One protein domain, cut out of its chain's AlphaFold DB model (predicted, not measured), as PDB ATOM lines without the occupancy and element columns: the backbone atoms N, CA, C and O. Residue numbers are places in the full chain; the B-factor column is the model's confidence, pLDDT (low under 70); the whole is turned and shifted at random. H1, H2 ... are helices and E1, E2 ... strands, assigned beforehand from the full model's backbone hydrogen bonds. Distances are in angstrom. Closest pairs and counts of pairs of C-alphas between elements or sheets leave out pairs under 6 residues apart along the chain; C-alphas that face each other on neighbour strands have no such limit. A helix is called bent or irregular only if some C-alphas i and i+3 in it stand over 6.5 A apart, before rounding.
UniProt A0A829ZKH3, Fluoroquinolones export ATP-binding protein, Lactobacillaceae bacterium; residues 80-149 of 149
ATOM      1  N   ASN A  80      -0.665  54.453 -13.118       94.56
ATOM      2  CA  ASN A  80      -0.715  55.919 -13.238       94.56
ATOM      3  C   ASN A  80      -2.125  56.490 -13.513       94.56
ATOM      4  O   ASN A  80      -2.307  57.395 -14.325       94.56
ATOM      5  N   GLY A  81      -3.144  55.935 -12.846       94.56
ATOM      6  CA  GLY A  81      -4.541  56.364 -12.989       94.56
ATOM      7  C   GLY A  81      -5.230  55.920 -14.286       94.56
ATOM      8  O   GLY A  81      -6.365  56.321 -14.528       94.56
ATOM      9  N   GLN A  82      -4.580  55.092 -15.106       96.19
ATOM     10  CA  GLN A  82      -5.126  54.577 -16.361       96.19
ATOM     11  C   GLN A  82      -5.273  53.058 -16.310       96.19
ATOM     12  O   GLN A  82      -4.442  52.359 -15.732       96.19
ATOM     13  N   ILE A  83      -6.329  52.542 -16.941       96.81
ATOM     14  CA  ILE A  83      -6.492  51.102 -17.152       96.81
ATOM     15  C   ILE A  83      -5.575  50.698 -18.304       96.81
ATOM     16  O   ILE A  83      -5.773  51.138 -19.435       96.81
ATOM     17  N   ILE A  84      -4.581  49.866 -18.009       96.62
ATOM     18  CA  ILE A  84      -3.597  49.393 -18.993       96.62
ATOM     19  C   ILE A  84      -3.984  48.046 -19.612       96.62
ATOM     20  O   ILE A  84      -3.528  47.721 -20.703       96.62
ATOM     21  N   GLU A  85      -4.834  47.270 -18.939       96.88
ATOM     22  CA  GLU A  85      -5.366  46.000 -19.436       96.88
ATOM     23  C   GLU A  85      -6.652  45.636 -18.683       96.88
ATOM     24  O   GLU A  85      -6.811  45.993 -17.514       96.88
ATOM     25  N   GLN A  86      -7.572  44.920 -19.329       97.62
ATOM     26  CA  GLN A  86      -8.821  44.480 -18.699       97.62
ATOM     27  C   GLN A  86      -9.378  43.206 -19.340       97.62
ATOM     28  O   GLN A  86      -9.229  42.976 -20.538       97.62
ATOM     29  N   GLY A  87     -10.076  42.391 -18.553       97.75
ATOM     30  CA  GLY A  87     -10.622  41.114 -19.017       97.75
ATOM     31  C   GLY A  87     -10.803  40.120 -17.880       97.75
ATOM     32  O   GLY A  87     -10.693  40.487 -16.711       97.75
ATOM     33  N   SER A  88     -11.086  38.856 -18.198       97.81
ATOM     34  CA  SER A  88     -10.932  37.807 -17.187       97.81
ATOM     35  C   SER A  88      -9.438  37.561 -16.931       97.81
ATOM     36  O   SER A  88      -8.637  37.726 -17.858       97.81
ATOM     37  N   PRO A  89      -9.031  37.137 -15.718       96.50
ATOM     38  CA  PRO A  89      -7.640  36.765 -15.456       96.50
ATOM     39  C   PRO A  89      -7.095  35.776 -16.490       96.50
ATOM     40  O   PRO A  89      -5.994  35.947 -17.001       96.50
ATOM     41  N   LYS A  90      -7.912  34.783 -16.862       95.00
ATOM     42  CA  LYS A  90      -7.554  33.755 -17.841       95.00
ATOM     43  C   LYS A  90      -7.319  34.333 -19.238       95.00
ATOM     44  O   LYS A  90      -6.352  33.953 -19.888       95.00
ATOM     45  N   ASP A  91      -8.184  35.232 -19.703       96.19
ATOM     46  CA  ASP A  91      -8.040  35.829 -21.037       96.19
ATOM     47  C   ASP A  91      -6.797  36.713 -21.118       96.19
ATOM     48  O   ASP A  91      -6.076  36.669 -22.114       96.19
ATOM     49  N   ILE A  92      -6.520  37.471 -20.051       96.31
ATOM     50  CA  ILE A  92      -5.311  38.292 -19.955       96.31
ATOM     51  C   ILE A  92      -4.079  37.391 -19.971       96.31
ATOM     52  O   ILE A  92      -3.222  37.583 -20.825       96.31
ATOM     53  N   ILE A  93      -4.008  36.374 -19.108       94.62
ATOM     54  CA  ILE A  93      -2.876  35.434 -19.084       94.62
ATOM     55  C   ILE A  93      -2.653  34.838 -20.476       94.62
ATOM     56  O   ILE A  93      -1.560  34.965 -21.026       94.62
ATOM     57  N   ASN A  94      -3.704  34.306 -21.106       93.12
ATOM     58  CA  ASN A  94      -3.626  33.713 -22.441       93.12
ATOM     59  C   ASN A  94      -3.128  34.684 -23.519       93.12
ATOM     60  O   ASN A  94      -2.380  34.275 -24.406       93.12
ATOM     61  N   LYS A  95      -3.521  35.960 -23.456       93.81
ATOM     62  CA  LYS A  95      -3.094  37.000 -24.406       93.81
ATOM     63  C   LYS A  95      -1.582  37.246 -24.367       93.81
ATOM     64  O   LYS A  95      -1.008  37.621 -25.388       93.81
ATOM     65  N   TYR A  96      -0.947  37.040 -23.214       92.56
ATOM     66  CA  TYR A  96       0.485  37.280 -23.006       92.56
ATOM     67  C   TYR A  96       1.332  36.000 -22.980       92.56
ATOM     68  O   TYR A  96       2.540  36.077 -22.743       92.56
ATOM     69  N   ILE A  97       0.747  34.839 -23.291       89.38
ATOM     70  CA  ILE A  97       1.511  33.628 -23.610       89.38
ATOM     71  C   ILE A  97       2.158  33.836 -24.985       89.38
ATOM     72  O   ILE A  97       1.514  33.682 -26.021       89.38
ATOM     73  N   HIS A  98       3.430  34.235 -24.992       78.94
ATOM     74  CA  HIS A  98       4.190  34.437 -26.230       78.94
ATOM     75  C   HIS A  98       4.784  33.135 -26.761       78.94
ATOM     76  O   HIS A  98       4.710  32.871 -27.957       78.94
ATOM     77  N   GLU A  99       5.328  32.315 -25.868       80.31
ATOM     78  CA  GLU A  99       5.896  31.014 -26.194       80.31
ATOM     79  C   GLU A  99       5.206  29.973 -25.323       80.31
ATOM     80  O   GLU A  99       5.126  30.104 -24.102       80.31
ATOM     81  N   LYS A 100       4.640  28.951 -25.968       85.06
ATOM     82  CA  LYS A 100       4.097  27.809 -25.246       85.06
ATOM     83  C   LYS A 100       5.280  26.959 -24.833       85.06
ATOM     84  O   LYS A 100       5.815  26.206 -25.644       85.06
ATOM     85  N   GLU A 101       5.669  27.082 -23.578       89.62
ATOM     86  CA  GLU A 101       6.755  26.306 -22.998       89.62
ATOM     87  C   GLU A 101       6.223  25.393 -21.898       89.62
ATOM     88  O   GLU A 101       5.243  25.699 -21.209       89.62
ATOM     89  N   VAL A 102       6.893  24.261 -21.717       90.44
ATOM     90  CA  VAL A 102       6.690  23.389 -20.566       90.44
ATOM     91  C   VAL A 102       7.985  23.198 -19.800       90.44
ATOM     92  O   VAL A 102       9.076  23.149 -20.370       90.44
ATOM     93  N   LEU A 103       7.845  23.042 -18.491       91.38
ATOM     94  CA  LEU A 103       8.889  22.558 -17.610       91.38
ATOM     95  C   LEU A 103       8.738  21.046 -17.466       91.38
ATOM     96  O   LEU A 103       7.731  20.571 -16.940       91.38
ATOM     97  N   ILE A 104       9.738  20.297 -17.919       91.31
ATOM     98  CA  ILE A 104       9.833  18.851 -17.721       91.31
ATOM     99  C   ILE A 104      10.777  18.593 -16.552       91.31
ATOM    100  O   ILE A 104      11.946  18.974 -16.613       91.31
ATOM    101  N   SER A 105      10.282  17.919 -15.517       92.00
ATOM    102  CA  SER A 105      11.076  17.426 -14.390       92.00
ATOM    103  C   SER A 105      11.381  15.948 -14.589       92.00
ATOM    104  O   SER A 105      10.481  15.170 -14.908       92.00
ATOM    105  N   PHE A 106      12.629  15.552 -14.372       91.50
ATOM    106  CA  PHE A 106      13.102  14.178 -14.511       91.50
ATOM    107  C   PHE A 106      13.366  13.538 -13.139       91.50
ATOM    108  O   PHE A 106      13.569  14.232 -12.143       91.50
ATOM    109  N   ASN A 107      13.393  12.205 -13.080       90.38
ATOM    110  CA  ASN A 107      13.597  11.436 -11.842       90.38
ATOM    111  C   ASN A 107      14.961  11.686 -11.170       90.38
ATOM    112  O   ASN A 107      15.131  11.401  -9.991       90.38
ATOM    113  N   ASN A 108      15.934  12.210 -11.913       90.06
ATOM    114  CA  ASN A 108      17.261  12.592 -11.426       90.06
ATOM    115  C   ASN A 108      17.329  14.058 -10.952       90.06
ATOM    116  O   ASN A 108      18.409  14.643 -10.963       90.06
ATOM    117  N   GLU A 109      16.182  14.661 -10.621       84.81
ATOM    118  CA  GLU A 109      16.018  16.071 -10.226       84.81
ATOM    119  C   GLU A 109      16.411  17.100 -11.300       84.81
ATOM    120  O   GLU A 109      16.331  18.308 -11.075       84.81
ATOM    121  N   HIS A 110      16.781  16.654 -12.501       88.12
ATOM    122  CA  HIS A 110      17.034  17.553 -13.614       88.12
ATOM    123  C   HIS A 110      15.717  18.173 -14.091       88.12
ATOM    124  O   HIS A 110      14.687  17.502 -14.160       88.12
ATOM    125  N   GLN A 111      15.754  19.447 -14.475       91.06
ATOM    126  CA  GLN A 111      14.619  20.138 -15.080       91.06
ATOM    127  C   GLN A 111      15.020  20.722 -16.429       91.06
ATOM    128  O   GLN A 111      16.131  21.224 -16.598       91.06
ATOM    129  N   LYS A 112      14.119  20.655 -17.406       89.31
ATOM    130  CA  LYS A 112      14.335  21.231 -18.733       89.31
ATOM    131  C   LYS A 112      13.105  22.005 -19.179       89.31
ATOM    132  O   LYS A 112      12.002  21.467 -19.179       89.31
ATOM    133  N   LYS A 113      13.323  23.246 -19.607       90.69
ATOM    134  CA  LYS A 113      12.323  24.050 -20.304       90.69
ATOM    135  C   LYS A 113      12.374  23.717 -21.792       90.69
ATOM    136  O   LYS A 113      13.461  23.688 -22.370       90.69
ATOM    137  N   VAL A 114      11.232  23.404 -22.389       89.25
ATOM    138  CA  VAL A 114      11.125  23.089 -23.822       89.25
ATOM    139  C   VAL A 114       9.888  23.743 -24.417       89.25
ATOM    140  O   VAL A 114       8.887  23.914 -23.719       89.25
ATOM    141  N   SER A 115       9.943  24.074 -25.707       88.56
ATOM    142  CA  SER A 115       8.747  24.467 -26.450       88.56
ATOM    143  C   SER A 115       7.779  23.286 -26.538       88.56
ATOM    144  O   SER A 115       8.196  22.125 -26.589       88.56
ATOM    145  N   PHE A 116       6.478  23.570 -26.600       87.38
ATOM    146  CA  PHE A 116       5.466  22.556 -26.905       87.38
ATOM    147  C   PHE A 116       5.759  21.828 -28.222       87.38
ATOM    148  O   PHE A 116       5.505  20.629 -28.312       87.38
ATOM    149  N   ASP A 117       6.321  22.521 -29.213       85.88
ATOM    150  CA  ASP A 117       6.641  21.933 -30.519       85.88
ATOM    151  C   ASP A 117       7.758  20.881 -30.417       85.88
ATOM    152  O   ASP A 117       7.786  19.912 -31.173       85.88
ATOM    153  N   ASP A 118       8.641  21.008 -29.425       85.50
ATOM    154  CA  ASP A 118       9.738  20.065 -29.202       85.50
ATOM    155  C   ASP A 118       9.293  18.805 -28.445       85.50
ATOM    156  O   ASP A 118      10.035  17.818 -28.392       85.50
ATOM    157  N   LEU A 119       8.081  18.792 -27.872       80.75
ATOM    158  CA  LEU A 119       7.570  17.641 -27.122       80.75
ATOM    159  C   LEU A 119       7.386  16.404 -27.998       80.75
ATOM    160  O   LEU A 119       7.596  15.287 -27.527       80.75
ATOM    161  N   THR A 120       7.049  16.584 -29.276       79.69
ATOM    162  CA  THR A 120       6.902  15.465 -30.219       79.69
ATOM    163  C   THR A 120       8.222  14.752 -30.508       79.69
ATOM    164  O   THR A 120       8.212  13.619 -30.981       79.69
ATOM    165  N   SER A 121       9.354  15.391 -30.208       75.81
ATOM    166  CA  SER A 121      10.697  14.852 -30.446       75.81
ATOM    167  C   SER A 121      11.196  13.946 -29.312       75.81
ATOM    168  O   SER A 121      12.260  13.336 -29.432       75.81
ATOM    169  N   PHE A 122      10.454  13.831 -28.205       75.06
ATOM    170  CA  PHE A 122      10.823  12.948 -27.101       75.06
ATOM    171  C   PHE A 122      10.513  11.488 -27.444       75.06
ATOM    172  O   PHE A 122       9.364  11.059 -27.472       75.06
ATOM    173  N   SER A 123      11.565  10.698 -27.658       65.44
ATOM    174  CA  SER A 123      11.462   9.271 -27.982       65.44
ATOM    175  C   SER A 123      11.090   8.385 -26.782       65.44
ATOM    176  O   SER A 123      10.613   7.268 -26.971       65.44
ATOM    177  N   SER A 124      11.298   8.857 -25.546       74.12
ATOM    178  CA  SER A 124      10.979   8.123 -24.316       74.12
ATOM    179  C   SER A 124      10.703   9.073 -23.148       74.12
ATOM    180  O   SER A 124      11.485   9.983 -22.885       74.12
ATOM    181  N   LEU A 125       9.618   8.814 -22.413       79.56
ATOM    182  CA  LEU A 125       9.237   9.530 -21.186       79.56
ATOM    183  C   LEU A 125       9.576   8.738 -19.909       79.56
ATOM    184  O   LEU A 125       9.117   9.098 -18.832       79.56
ATOM    185  N   LYS A 126      10.356   7.650 -20.008       83.19
ATOM    186  CA  LYS A 126      10.643   6.746 -18.871       83.19
ATOM    187  C   LYS A 126      11.254   7.449 -17.657       83.19
ATOM    188  O   LYS A 126      10.974   7.054 -16.531       83.19
ATOM    189  N   ASP A 127      12.051   8.483 -17.898       85.88
ATOM    190  CA  ASP A 127      12.749   9.221 -16.846       85.88
ATOM    191  C   ASP A 127      12.035  10.522 -16.456       85.88
ATOM    192  O   ASP A 127      12.556  11.278 -15.639       85.88
ATOM    193  N   VAL A 128      10.858  10.804 -17.032       89.69
ATOM    194  CA  VAL A 128      10.074  12.011 -16.743       89.69
ATOM    195  C   VAL A 128       9.202  11.784 -15.512       89.69
ATOM    196  O   VAL A 128       8.392  10.861 -15.467       89.69
ATOM    197  N   TYR A 129       9.353  12.672 -14.535       90.62
ATOM    198  CA  TYR A 129       8.583  12.709 -13.297       90.62
ATOM    199  C   TYR A 129       7.327  13.583 -13.425       90.62
ATOM    200  O   TYR A 129       6.239  13.179 -13.016       90.62
ATOM    201  N   SER A 130       7.455  14.787 -13.998       91.69
ATOM    202  CA  SER A 130       6.322  15.698 -14.200       91.69
ATOM    203  C   SER A 130       6.524  16.635 -15.390       91.69
ATOM    204  O   SER A 130       7.651  16.900 -15.806       91.69
ATOM    205  N   ILE A 131       5.416  17.139 -15.940       91.50
ATOM    206  CA  ILE A 131       5.397  18.161 -16.992       91.50
ATOM    207  C   ILE A 131       4.396  19.243 -16.580       91.50
ATOM    208  O   ILE A 131       3.246  18.926 -16.267       91.50
ATOM    209  N   HIS A 132       4.817  20.506 -16.588       91.00
ATOM    210  CA  HIS A 132       3.978  21.659 -16.244       91.00
ATOM    211  C   HIS A 132       4.039  22.720 -17.344       91.00
ATOM    212  O   HIS A 132       5.129  23.028 -17.819       91.00
ATOM    213  N   SER A 133       2.897  23.297 -17.738       89.94
ATOM    214  CA  SER A 133       2.890  24.495 -18.584       89.94
ATOM    215  C   SER A 133       3.508  25.669 -17.836       89.94
ATOM    216  O   SER A 133       3.354  25.803 -16.620       89.94
ATOM    217  N   ILE A 134       4.221  26.516 -18.571       90.06
ATOM    218  CA  ILE A 134       4.766  27.763 -18.049       90.06
ATOM    219  C   ILE A 134       3.890  28.880 -18.591       90.06
ATOM    220  O   ILE A 134       3.899  29.181 -19.783       90.06
ATOM    221  N   GLU A 135       3.090  29.451 -17.703       90.31
ATOM    222  CA  GLU A 135       2.166  30.538 -18.005       90.31
ATOM    223  C   GLU A 135       2.604  31.772 -17.218       90.31
ATOM    224  O   GLU A 135       2.996  31.632 -16.054       90.31
ATOM    225  N   PRO A 136       2.545  32.972 -17.820       92.81
ATOM    226  CA  PRO A 136       2.900  34.180 -17.106       92.81
ATOM    227  C   PRO A 136       1.869  34.478 -16.018       92.81
ATOM    228  O   PRO A 136       0.661  34.292 -16.199       92.81
ATOM    229  N   THR A 137       2.331  34.997 -14.891       94.25
ATOM    230  CA  THR A 137       1.436  35.499 -13.845       94.25
ATOM    231  C   THR A 137       0.911  36.891 -14.201       94.25
ATOM    232  O   THR A 137       1.519  37.630 -14.977       94.25
ATOM    233  N   LEU A 138      -0.210  37.305 -13.598       95.25
ATOM    234  CA  LEU A 138      -0.689  38.687 -13.742       95.25
ATOM    235  C   LEU A 138       0.338  39.724 -13.257       95.25
ATOM    236  O   LEU A 138       0.354  40.834 -13.775       95.25
ATOM    237  N   GLU A 139       1.191  39.367 -12.294       95.06
ATOM    238  CA  GLU A 139       2.264  40.233 -11.798       95.06
ATOM    239  C   GLU A 139       3.344  40.455 -12.860       95.06
ATOM    240  O   GLU A 139       3.675  41.596 -13.172       95.06
ATOM    241  N   GLU A 140       3.823  39.385 -13.497       94.38
ATOM    242  CA  GLU A 140       4.789  39.474 -14.601       94.38
ATOM    243  C   GLU A 140       4.224  40.269 -15.785       94.38
ATOM    244  O   GLU A 140       4.918  41.099 -16.379       94.38
ATOM    245  N   ILE A 141       2.945  40.051 -16.113       94.88
ATOM    246  CA  ILE A 141       2.246  40.811 -17.156       94.88
ATOM    247  C   ILE A 141       2.178  42.290 -16.776       94.88
ATOM    248  O   ILE A 141       2.469  43.144 -17.613       94.88
ATOM    249  N   PHE A 142       1.815  42.601 -15.531       94.88
ATOM    250  CA  PHE A 142       1.732  43.974 -15.046       94.88
ATOM    251  C   PHE A 142       3.080  44.688 -15.161       94.88
ATOM    252  O   PHE A 142       3.148  45.727 -15.814       94.88
ATOM    253  N   ILE A 143       4.155  44.090 -14.633       94.31
ATOM    254  CA  ILE A 143       5.519  44.640 -14.704       94.31
ATOM    255  C   ILE A 143       5.894  44.936 -16.160       94.31
ATOM    256  O   ILE A 143       6.231  46.074 -16.497       94.31
ATOM    257  N   LYS A 144       5.713  43.956 -17.053       93.19
ATOM    258  CA  LYS A 144       6.011  44.091 -18.485       93.19
ATOM    259  C   LYS A 144       5.237  45.223 -19.164       93.19
ATOM    260  O   LYS A 144       5.755  45.858 -20.083       93.19
ATOM    261  N   LEU A 145       3.983  45.449 -18.776       92.75
ATOM    262  CA  LEU A 145       3.161  46.525 -19.331       92.75
ATOM    263  C   LEU A 145       3.554  47.897 -18.781       92.75
ATOM    264  O   LEU A 145       3.479  48.879 -19.516       92.75
ATOM    265  N   THR A 146       3.997  47.966 -17.527       92.25
ATOM    266  CA  THR A 146       4.427  49.222 -16.899       92.25
ATOM    267  C   THR A 146       5.834  49.658 -17.299       92.25
ATOM    268  O   THR A 146       6.078  50.854 -17.387       92.25
ATOM    269  N   GLU A 147       6.740  48.727 -17.611       86.88
ATOM    270  CA  GLU A 147       8.100  49.034 -18.095       86.88
ATOM    271  C   GLU A 147       8.134  49.570 -19.538       86.88
ATOM    272  O   GLU A 147       9.147  50.099 -19.987       86.88
ATOM    273  N   ARG A 148       7.039  49.416 -20.293       65.75
ATOM    274  CA  ARG A 148       6.919  49.856 -21.693       65.75
ATOM    275  C   ARG A 148       6.406  51.296 -21.858       65.75
ATOM    276  O   ARG A 148       6.169  51.696 -22.998       65.75
ATOM    277  N   GLN A 149       6.189  52.029 -20.762       55.59
ATOM    278  CA  GLN A 149       5.652  53.399 -20.751       55.59
ATOM    279  C   GLN A 149       6.728  54.454 -20.509       55.59
ATOM    280  O   GLN A 149       7.677  54.171 -19.748       55.59
TER     281      GLN A 149
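AT A GLANCE: This is residues 80 to 149 of the 149 residues of the protein "Fluoroquinolones export ATP-binding protein" of Lactobacillaceae bacterium (UniProt A0A829ZKH3). The printed part is a long rod of two lobes, joined by residues 96 to 100 and residues 135 to 137. One lobe is a small twisted sheet of three strands, E3, E2 and E4, with the short helix H2 grazing it; the other is a loose group of the strand E1 and the helices H1 and H3, and holds both ends of the printed part. The printed part has 70 residues, with three named helices and four named strands in the order E1, H1, E2, E3, H2, E4, H3, and its class is mixed, helices and strands. The sheet's order is E3, E2, E4, antiparallel throughout. The whole is only just loose, close to extended, with a radius of gyration of the C-alphas of 16.2 A and spans of 52 by 21 by 20 A.

IN THESE COORDINATES: E1 covers residues 82 to 87, 14.8 A long, and begins at C-alpha 82 at (-5.126, 54.577, -16.361). H1 is residues 89 to 95, 10.0 A long. E2 is residues 101 to 106, 16.1 A long, starting at C-alpha 101 at (6.755, 26.306, -22.998). E3 is residues 111 to 115, 13.5 A long. H2 is residues 116 to 121, 10.0 A long; it is neither bent nor irregular, but only just: C-alphas 117 and 120 are 6.5 A apart. E4 is residues 128 to 134, 16.7 A long. H3 is residues 138 to 146, 12.1 A long, and ends at C-alpha 146 at (4.427, 49.222, -16.899).

HOW THE PARTS SIT: E1 pairs with no named strand; its closest C-alphas to H3 are those of Ile 84 and Leu 145, 7.3 A apart. H1 and H3 touch, closest at the C-alphas of Ile 93 and Leu 138, 6.6 A apart, at a steep tilt of 56 degrees, the same way. Neither helix is on the sheet. There E2 and E3 form a hairpin, antiparallel at 150 degrees, with N 104 and O 112 at 2.8 A. E2 and E4 are antiparallel at 158 degrees, with N 103 and O 132 at 2.8 A. The sheet is only just strongly twisted, its C-alphas up to 4.0 A off the best plane. H2 only grazes it with residues 116 to 119; the closest C-alphas of H2 and E2 are those of Phe 116 and Glu 101, 5.6 A apart. E3, H2 and E4 make a split strand-helix-strand unit, two strands running the same way with E2 between them, and its crossover is right-handed. Every O i to N i+4 pair is within hydrogen-bond range in H1 and H3; in H2 it is 0 of 2, beside 2 of 3 O i to N i+3 pairs.

THE WHOLE: The C-alphas farthest apart, those of Gly 81 and Lys 126, are 52.2 A apart, while those of Asn 80 and Gln 149 are 10.2 A apart. The printed part has no cut and no long link, and Gln 149 is the chain's last residue. The mean pLDDT of the printed part is 89.1; residue 123 and residues 148 to 149 are under 70.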